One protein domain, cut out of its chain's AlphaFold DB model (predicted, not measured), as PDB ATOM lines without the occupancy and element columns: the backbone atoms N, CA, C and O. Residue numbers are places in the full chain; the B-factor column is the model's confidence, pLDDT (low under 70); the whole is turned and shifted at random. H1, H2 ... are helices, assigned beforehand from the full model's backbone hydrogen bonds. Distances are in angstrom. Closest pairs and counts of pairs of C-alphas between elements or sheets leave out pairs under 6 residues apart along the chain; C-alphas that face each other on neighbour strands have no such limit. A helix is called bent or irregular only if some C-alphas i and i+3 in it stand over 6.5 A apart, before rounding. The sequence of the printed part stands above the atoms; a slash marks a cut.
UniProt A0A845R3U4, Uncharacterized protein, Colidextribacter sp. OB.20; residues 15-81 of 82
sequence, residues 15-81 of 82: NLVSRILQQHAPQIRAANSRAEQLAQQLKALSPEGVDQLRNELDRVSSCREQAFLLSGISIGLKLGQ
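Overview. This is residues 15 to 81 of the 82 residues of an uncharacterized protein of Colidextribacter sp. OB.20 (UniProt A0A845R3U4). A helical hairpin opens as a narrow V: bent H1 and long H2 meet at the link, and H1's first arm, H1a, turns back towards H2. The 67 printed residues hold two named helices, H1 then H2, and no named strand: all helix. The whole is only just loose, close to extended (radius of gyration of the C-alphas 16.3 A), a rod spanning 54 by 24 by 10 A.

Along the chain. Find C-alpha 15 at (170.521, -303.303, 31.927), where H1, residues 15 to 43, begins. By its hydrogen bonds it was assigned as one helix, but it is bent: C-alphas 23 and 26 are 7.9 A apart. Its arms are H1a, residues 15 to 23, and H1b, residues 26 to 43, 25.6 A long. H2, residues 47 to 79, runs 48.2 A to C-alpha 79 at (182.965, -311.296, 41.474).

Arrangement. H1a and H1b are only just about perpendicular, at 73 degrees. H1b, with residues 39 to 43 alone, touches residues 49 to 50 of H2, a hairpin at a shallow tilt of 28 degrees, opposite ways; the closest C-alphas, of Lys 43 and Val 50, are 5.7 A apart. H1a and H2 are near each other. Every O i to N i+4 pair is within hydrogen-bond range in H1b, 4 of 5 in H1a and 28 of 29 in H2.

Size, cuts and confidence. The farthest C-alphas, of Ala 44 and Gln 81, are 54.4 A apart. The printed part has no cut, and the H1 to H2 link is tight. Look for pLDDT under 70 at residues 15 to 21, 47, 49, 63 and 67 to 81.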
ATOM      1  N   ASN A  15     170.928-303.393  30.518       66.88
ATOM      2  CA  ASN A  15     170.521-303.303  31.927       66.88
ATOM      3  C   ASN A  15     171.256-302.219  32.722       66.88
ATOM      4  O   ASN A  15     170.677-301.618  33.632       66.88
ATOM      5  N   LEU A  16     172.528-301.962  32.409       66.94
ATOM      6  CA  LEU A  16     173.363-301.025  33.167       66.94
ATOM      7  C   LEU A  16     173.458-299.681  32.450       66.94
ATOM      8  O   LEU A  16     173.125-298.652  33.038       66.94
ATOM      9  N   VAL A  17     173.844-299.691  31.172       68.62
ATOM     10  CA  VAL A  17     174.020-298.475  30.369       68.62
ATOM     11  C   VAL A  17     172.684-297.762  30.201       68.62
ATOM     12  O   VAL A  17     172.571-296.598  30.576       68.62
ATOM     13  N   SER A  18     171.641-298.466  29.759       66.75
ATOM     14  CA  SER A  18     170.306-297.877  29.576       66.75
ATOM     15  C   SER A  18     169.744-297.242  30.856       66.75
ATOM     16  O   SER A  18     169.201-296.135  30.822       66.75
ATOM     17  N   ARG A  19     169.929-297.889  32.013       68.69
ATOM     18  CA  ARG A  19     169.452-297.379  33.309       68.69
ATOM     19  C   ARG A  19     170.221-296.139  33.766       68.69
ATOM     20  O   ARG A  19     169.613-295.165  34.209       68.69
ATOM     21  N   ILE A  20     171.547-296.162  33.643       67.19
ATOM     22  CA  ILE A  20     172.419-295.034  34.003       67.19
ATOM     23  C   ILE A  20     172.158-293.847  33.069       67.19
ATOM     24  O   ILE A  20     172.027-292.713  33.536       67.19
ATOM     25  N   LEU A  21     172.006-294.102  31.768       67.88
ATOM     26  CA  LEU A  21     171.652-293.085  30.783       67.88
ATOM     27  C   LEU A  21     170.304-292.449  31.102       67.88
ATOM     28  O   LEU A  21     170.204-291.230  31.046       67.88
ATOM     29  N   GLN A  22     169.286-293.221  31.490       74.19
ATOM     30  CA  GLN A  22     167.996-292.664  31.910       74.19
ATOM     31  C   GLN A  22     168.112-291.811  33.178       74.19
ATOM     32  O   GLN A  22     167.576-290.703  33.222       74.19
ATOM     33  N   GLN A  23     168.846-292.288  34.186       78.69
ATOM     34  CA  GLN A  23     169.034-291.580  35.454       78.69
ATOM     35  C   GLN A  23     169.761-290.239  35.274       78.69
ATOM     36  O   GLN A  23     169.419-289.254  35.930       78.69
ATOM     37  N   HIS A  24     170.732-290.186  34.364       78.44
ATOM     38  CA  HIS A  24     171.537-288.995  34.098       78.44
ATOM     39  C   HIS A  24     171.128-288.239  32.829       78.44
ATOM     40  O   HIS A  24     171.731-287.213  32.501       78.44
ATOM     41  N   ALA A  25     170.070-288.677  32.137       76.25
ATOM     42  CA  ALA A  25     169.612-288.106  30.870       76.25
ATOM     43  C   ALA A  25     169.460-286.575  30.893       76.25
ATOM     44  O   ALA A  25     169.832-285.941  29.902       76.25
ATOM     45  N   PRO A  26     168.942-285.938  31.966       82.06
ATOM     46  CA  PRO A  26     168.835-284.481  32.013       82.06
ATOM     47  C   PRO A  26     170.205-283.792  32.037       82.06
ATOM     48  O   PRO A  26     170.411-282.795  31.346       82.06
ATOM     49  N   GLN A  27     171.157-284.333  32.802       82.44
ATOM     50  CA  GLN A  27     172.505-283.773  32.934       82.44
ATOM     51  C   GLN A  27     173.315-283.983  31.654       82.44
ATOM     52  O   GLN A  27     173.992-283.060  31.209       82.44
ATOM     53  N   ILE A  28     173.183-285.158  31.028       78.19
ATOM     54  CA  ILE A  28     173.799-285.473  29.733       78.19
ATOM     55  C   ILE A  28     173.264-284.524  28.655       78.19
ATOM     56  O   ILE A  28     174.046-283.899  27.943       78.19
ATOM     57  N   ARG A  29     171.939-284.329  28.575       79.88
ATOM     58  CA  ARG A  29     171.337-283.382  27.622       79.88
ATOM     59  C   ARG A  29     171.818-281.948  27.841       79.88
ATOM     60  O   ARG A  29     172.150-281.267  26.875       79.88
ATOM     61  N   ALA A  30     171.892-281.497  29.093       83.94
ATOM     62  CA  ALA A  30     172.391-280.164  29.417       83.94
ATOM     63  C   ALA A  30     173.876-279.990  29.053       83.94
ATOM     64  O   ALA A  30     174.259-278.947  28.525       83.94
ATOM     65  N   ALA A  31     174.711-281.002  29.308       80.88
ATOM     66  CA  ALA A  31     176.123-280.989  28.939       80.88
ATOM     67  C   ALA A  31     176.310-280.946  27.414       80.88
ATOM     68  O   ALA A  31     177.065-280.107  26.928       80.88
ATOM     69  N   ASN A  32     175.563-281.765  26.667       81.19
ATOM     70  CA  ASN A  32     175.606-281.778  25.202       81.19
ATOM     71  C   ASN A  32     175.172-280.434  24.609       81.19
ATOM     72  O   ASN A  32     175.855-279.900  23.743       81.19
ATOM     73  N   SER A  33     174.095-279.834  25.126       84.00
ATOM     74  CA  SER A  33     173.642-278.513  24.674       84.00
ATOM     75  C   SER A  33     174.704-277.425  24.889       84.00
ATOM     76  O   SER A  33     174.939-276.615  23.993       84.00
ATOM     77  N   ARG A  34     175.390-277.426  26.041       86.50
ATOM     78  CA  ARG A  34     176.495-276.487  26.308       86.50
ATOM     79  C   ARG A  34     177.692-276.738  25.396       86.50
ATOM     80  O   ARG A  34     178.283-275.783  24.901       86.50
ATOM     81  N   ALA A  35     178.047-278.003  25.175       81.12
ATOM     82  CA  ALA A  35     179.132-278.378  24.275       81.12
ATOM     83  C   ALA A  35     178.844-277.920  22.838       81.12
ATOM     84  O   ALA A  35     179.725-277.373  22.182       81.12
ATOM     85  N   GLU A  36     177.602-278.058  22.375       83.19
ATOM     86  CA  GLU A  36     177.191-277.624  21.041       83.19
ATOM     87  C   GLU A  36     177.200-276.096  20.894       83.19
ATOM     88  O   GLU A  36     177.697-275.579  19.894       83.19
ATOM     89  N   GLN A  37     176.755-275.357  21.914       86.31
ATOM     90  CA  GLN A  37     176.879-273.895  21.947       86.31
ATOM     91  C   GLN A  37     178.344-273.439  21.889       86.31
ATOM     92  O   GLN A  37     178.679-272.531  21.127       86.31
ATOM     93  N   LEU A  38     179.231-274.083  22.652       82.75
ATOM     94  CA  LEU A  38     180.667-273.788  22.630       82.75
ATOM     95  C   LEU A  38     181.307-274.154  21.286       82.75
ATOM     96  O   LEU A  38     182.125-273.395  20.770       82.75
ATOM     97  N   ALA A  39     180.906-275.274  20.683       79.00
ATOM     98  CA  ALA A  39     181.367-275.674  19.359       79.00
ATOM     99  C   ALA A  39     180.942-274.660  18.289       79.00
ATOM    100  O   ALA A  39     181.755-274.298  17.444       79.00
ATOM    101  N   GLN A  40     179.710-274.143  18.344       80.75
ATOM    102  CA  GLN A  40     179.247-273.085  17.438       80.75
ATOM    103  C   GLN A  40     180.044-271.784  17.613       80.75
ATOM    104  O   GLN A  40     180.448-271.180  16.619       80.75
ATOM    105  N   GLN A  41     180.323-271.382  18.858       81.00
ATOM    106  CA  GLN A  41     181.155-270.210  19.155       81.00
ATOM    107  C   GLN A  41     182.585-270.373  18.627       81.00
ATOM    108  O   GLN A  41     183.120-269.458  18.008       81.00
ATOM    109  N   LEU A  42     183.189-271.549  18.810       76.38
ATOM    110  CA  LEU A  42     184.509-271.856  18.262       76.38
ATOM    111  C   LEU A  42     184.495-271.938  16.732       76.38
ATOM    112  O   LEU A  42     185.459-271.514  16.101       76.38
ATOM    113  N   LYS A  43     183.411-272.420  16.113       73.75
ATOM    114  CA  LYS A  43     183.326-272.584  14.652       73.75
ATOM    115  C   LYS A  43     183.284-271.233  13.941       73.75
ATOM    116  O   LYS A  43     183.810-271.107  12.841       73.75
ATOM    117  N   ALA A  44     182.732-270.216  14.604       76.94
ATOM    118  CA  ALA A  44     182.789-268.826  14.160       76.94
ATOM    119  C   ALA A  44     184.205-268.211  14.237       76.94
ATOM    120  O   ALA A  44     184.461-267.212  13.572       76.94
ATOM    121  N   LEU A  45     185.115-268.796  15.027       74.94
ATOM    122  CA  LEU A  45     186.481-268.302  15.253       74.94
ATOM    123  C   LEU A  45     187.547-269.106  14.482       74.94
ATOM    124  O   LEU A  45     188.536-268.535  14.032       74.94
ATOM    125  N   SER A  46     187.361-270.420  14.328       73.56
ATOM    126  CA  SER A  46     188.223-271.322  13.553       73.56
ATOM    127  C   SER A  46     187.433-272.576  13.138       73.56
ATOM    128  O   SER A  46     187.301-273.518  13.926       73.56
ATOM    129  N   PRO A  47     186.879-272.617  11.914       68.00
ATOM    130  CA  PRO A  47     186.004-273.709  11.491       68.00
ATOM    131  C   PRO A  47     186.723-275.062  11.389       68.00
ATOM    132  O   PRO A  47     186.132-276.091  11.710       68.00
ATOM    133  N   GLU A  48     188.004-275.064  11.019       72.44
ATOM    134  CA  GLU A  48     188.817-276.280  10.857       72.44
ATOM    135  C   GLU A  48     189.219-276.900  12.204       72.44
ATOM    136  O   GLU A  48     189.219-278.123  12.350       72.44
ATOM    137  N   GLY A  49     189.499-276.068  13.215       69.69
ATOM    138  CA  GLY A  49     189.858-276.537  14.555       69.69
ATOM    139  C   GLY A  49     188.698-277.218  15.285       69.69
ATOM    140  O   GLY A  49     188.919-278.134  16.074       69.69
ATOM    141  N   VAL A  50     187.452-276.827  14.996       72.88
ATOM    142  CA  VAL A  50     186.262-277.417  15.632       72.88
ATOM    143  C   VAL A  50     185.975-278.824  15.144       72.88
ATOM    144  O   VAL A  50     185.672-279.690  15.961       72.88
ATOM    145  N   ASP A  51     186.074-279.073  13.842       75.56
ATOM    146  CA  ASP A  51     185.771-280.397  13.300       75.56
ATOM    147  C   ASP A  51     186.852-281.417  13.721       75.56
ATOM    148  O   ASP A  51     186.533-282.563  14.039       75.56
ATOM    149  N   GLN A  52     188.114-280.987  13.860       75.31
ATOM    150  CA  GLN A  52     189.180-281.804  14.459       75.31
ATOM    151  C   GLN A  52     188.943-282.075  15.952       75.31
ATOM    152  O   GLN A  52     189.039-283.223  16.386       75.31
ATOM    153  N   LEU A  53     188.580-281.052  16.732       76.00
ATOM    154  CA  LEU A  53     188.293-281.203  18.163       76.00
ATOM    155  C   LEU A  53     187.085-282.119  18.410       76.00
ATOM    156  O   LEU A  53     187.105-282.922  19.340       76.00
ATOM    157  N   ARG A  54     186.046-282.020  17.573       76.75
ATOM    158  CA  ARG A  54     184.845-282.864  17.646       76.75
ATOM    159  C   ARG A  54     185.182-284.330  17.380       76.75
ATOM    160  O   ARG A  54     184.801-285.182  18.171       76.75
ATOM    161  N   ASN A  55     185.978-284.600  16.345       76.94
ATOM    162  CA  ASN A  55     186.438-285.955  16.039       76.94
ATOM    163  C   ASN A  55     187.286-286.558  17.172       76.94
ATOM    164  O   ASN A  55     187.142-287.736  17.491       76.94
ATOM    165  N   GLU A  56     188.162-285.769  17.799       75.31
ATOM    166  CA  GLU A  56     188.955-286.236  18.942       75.31
ATOM    167  C   GLU A  56     188.096-286.448  20.200       75.31
ATOM    168  O   GLU A  56     188.283-287.432  20.915       75.31
ATOM    169  N   LEU A  57     187.098-285.595  20.448       76.75
ATOM    170  CA  LEU A  57     186.129-285.790  21.533       76.75
ATOM    171  C   LEU A  57     185.294-287.061  21.345       76.75
ATOM    172  O   LEU A  57     185.113-287.803  22.312       76.75
ATOM    173  N   ASP A  58     184.846-287.343  20.120       77.88
ATOM    174  CA  ASP A  58     184.098-288.560  19.786       77.88
ATOM    175  C   ASP A  58     184.968-289.824  19.927       77.88
ATOM    176  O   ASP A  58     184.497-290.885  20.351       77.88
ATOM    177  N   ARG A  59     186.271-289.726  19.641       75.19
ATOM    178  CA  ARG A  59     187.230-290.807  19.924       75.19
ATOM    179  C   ARG A  59     187.397-291.035  21.421       75.19
ATOM    180  O   ARG A  59     187.355-292.177  21.873       75.19
ATOM    181  N   VAL A  60     187.558-289.966  22.202       73.88
ATOM    182  CA  VAL A  60     187.708-290.053  23.662       73.88
ATOM    183  C   VAL A  60     186.448-290.615  24.322       73.88
ATOM    184  O   VAL A  60     186.570-291.442  25.228       73.88
ATOM    185  N   SER A  61     185.251-290.218  23.879       74.44
ATOM    186  CA  SER A  61     183.993-290.774  24.393       74.44
ATOM    187  C   SER A  61     183.885-292.268  24.088       74.44
ATOM    188  O   SER A  61     183.680-293.051  25.013       74.44
ATOM    189  N   SER A  62     184.167-292.673  22.847       72.19
ATOM    190  CA  SER A  62     184.147-294.078  22.423       72.19
ATOM    191  C   SER A  62     185.146-294.937  23.207       72.19
ATOM    192  O   SER A  62     184.801-296.005  23.715       72.19
ATOM    193  N   CYS A  63     186.385-294.463  23.381       68.50
ATOM    194  CA  CYS A  63     187.395-295.164  24.176       68.50
ATOM    195  C   CYS A  63     186.998-295.263  25.653       68.50
ATOM    196  O   CYS A  63     187.246-296.284  26.298       68.50
ATOM    197  N   ARG A  64     186.374-294.217  26.205       70.12
ATOM    198  CA  ARG A  64     185.907-294.207  27.593       70.12
ATOM    199  C   ARG A  64     184.741-295.169  27.804       70.12
ATOM    200  O   ARG A  64     184.727-295.856  28.822       70.12
ATOM    201  N   GLU A  65     183.799-295.235  26.869       71.31
ATOM    202  CA  GLU A  65     182.682-296.187  26.900       71.31
ATOM    203  C   GLU A  65     183.184-297.630  26.826       71.31
ATOM    204  O   GLU A  65     182.831-298.441  27.684       71.31
ATOM    205  N   GLN A  66     184.101-297.929  25.898       70.38
ATOM    206  CA  GLN A  66     184.751-299.240  25.822       70.38
ATOM    207  C   GLN A  66     185.493-299.591  27.114       70.38
ATOM    208  O   GLN A  66     185.337-300.695  27.635       70.38
ATOM    209  N   ALA A  67     186.271-298.660  27.672       69.06
ATOM    210  CA  ALA A  67     186.991-298.889  28.919       69.06
ATOM    211  C   ALA A  67     186.035-299.154  30.091       69.06
ATOM    212  O   ALA A  67     186.284-300.062  30.884       69.06
ATOM    213  N   PHE A  68     184.928-298.411  30.199       65.50
ATOM    214  CA  PHE A  68     183.918-298.627  31.238       65.50
ATOM    215  C   PHE A  68     183.224-299.982  31.093       65.50
ATOM    216  O   PHE A  68     183.086-300.697  32.088       65.50
ATOM    217  N   LEU A  69     182.844-300.358  29.871       67.81
ATOM    218  CA  LEU A  69     182.217-301.644  29.573       67.81
ATOM    219  C   LEU A  69     183.152-302.806  29.936       67.81
ATOM    220  O   LEU A  69     182.774-303.694  30.695       67.81
ATOM    221  N   LEU A  70     184.405-302.754  29.477       66.19
ATOM    222  CA  LEU A  70     185.423-303.763  29.780       66.19
ATOM    223  C   LEU A  70     185.734-303.835  31.280       66.19
ATOM    224  O   LEU A  70     185.925-304.925  31.820       66.19
ATOM    225  N   SER A  71     185.736-302.694  31.975       64.69
ATOM    226  CA  SER A  71     185.918-302.640  33.430       64.69
ATOM    227  C   SER A  71     184.742-303.283  34.167       64.69
ATOM    228  O   SER A  71     184.955-304.072  35.084       64.69
ATOM    229  N   GLY A  72     183.506-302.995  33.750       65.94
ATOM    230  CA  GLY A  72     182.295-303.599  34.308       65.94
ATOM    231  C   GLY A  72     182.239-305.112  34.092       65.94
ATOM    232  O   GLY A  72     181.972-305.851  35.036       65.94
ATOM    233  N   ILE A  73     182.581-305.579  32.885       66.88
ATOM    234  CA  ILE A  73     182.687-307.008  32.555       66.88
ATOM    235  C   ILE A  73     183.770-307.677  33.411       66.88
ATOM    236  O   ILE A  73     183.526-308.722  34.005       66.88
ATOM    237  N   SER A  74     184.947-307.057  33.529       62.56
ATOM    238  CA  SER A  74     186.056-307.569  34.343       62.56
ATOM    239  C   SER A  74     185.683-307.691  35.825       62.56
ATOM    240  O   SER A  74     185.951-308.718  36.450       62.56
ATOM    241  N   ILE A  75     184.996-306.689  36.386       64.25
ATOM    242  CA  ILE A  75     184.498-306.723  37.769       64.25
ATOM    243  C   ILE A  75     183.440-307.819  37.939       64.25
ATOM    244  O   ILE A  75     183.528-308.597  38.887       64.25
ATOM    245  N   GLY A  76     182.477-307.925  37.019       61.81
ATOM    246  CA  GLY A  76     181.444-308.965  37.048       61.81
ATOM    247  C   GLY A  76     182.020-310.382  36.972       61.81
ATOM    248  O   GLY A  76     181.641-311.244  37.762       61.81
ATOM    249  N   LEU A  77     183.003-310.606  36.093       60.28
ATOM    250  CA  LEU A  77     183.727-311.877  35.992       60.28
ATOM    251  C   LEU A  77     184.524-312.188  37.261       60.28
ATOM    252  O   LEU A  77     184.536-313.330  37.709       60.28
ATOM    253  N   LYS A  78     185.172-311.185  37.859       57.91
ATOM    254  CA  LYS A  78     185.969-311.374  39.076       57.91
ATOM    255  C   LYS A  78     185.109-311.652  40.310       57.91
ATOM    256  O   LYS A  78     185.533-312.411  41.174       57.91
ATOM    257  N   LEU A  79     183.918-311.063  40.386       55.25
ATOM    258  CA  LEU A  79     182.965-311.296  41.474       55.25
ATOM    259  C   LEU A  79     182.208-312.623  41.327       55.25
ATOM    260  O   LEU A  79     181.894-313.231  42.339       55.25
ATOM    261  N   GLY A  80     181.948-313.094  40.102       48.97
ATOM    262  CA  GLY A  80     181.320-314.400  39.843       48.97
ATOM    263  C   GLY A  80     182.266-315.606  39.942       48.97
ATOM    264  O   GLY A  80     181.831-316.739  39.758       48.97
ATOM    265  N   GLN A  81     183.557-315.367  40.189       52.28
ATOM    266  CA  GLN A  81     184.575-316.393  40.455       52.28
ATOM    267  C   GLN A  81     184.874-316.575  41.958       52.28
ATOM    268  O   GLN A  81     185.737-317.385  42.301       52.28
TER     269      GLN A  81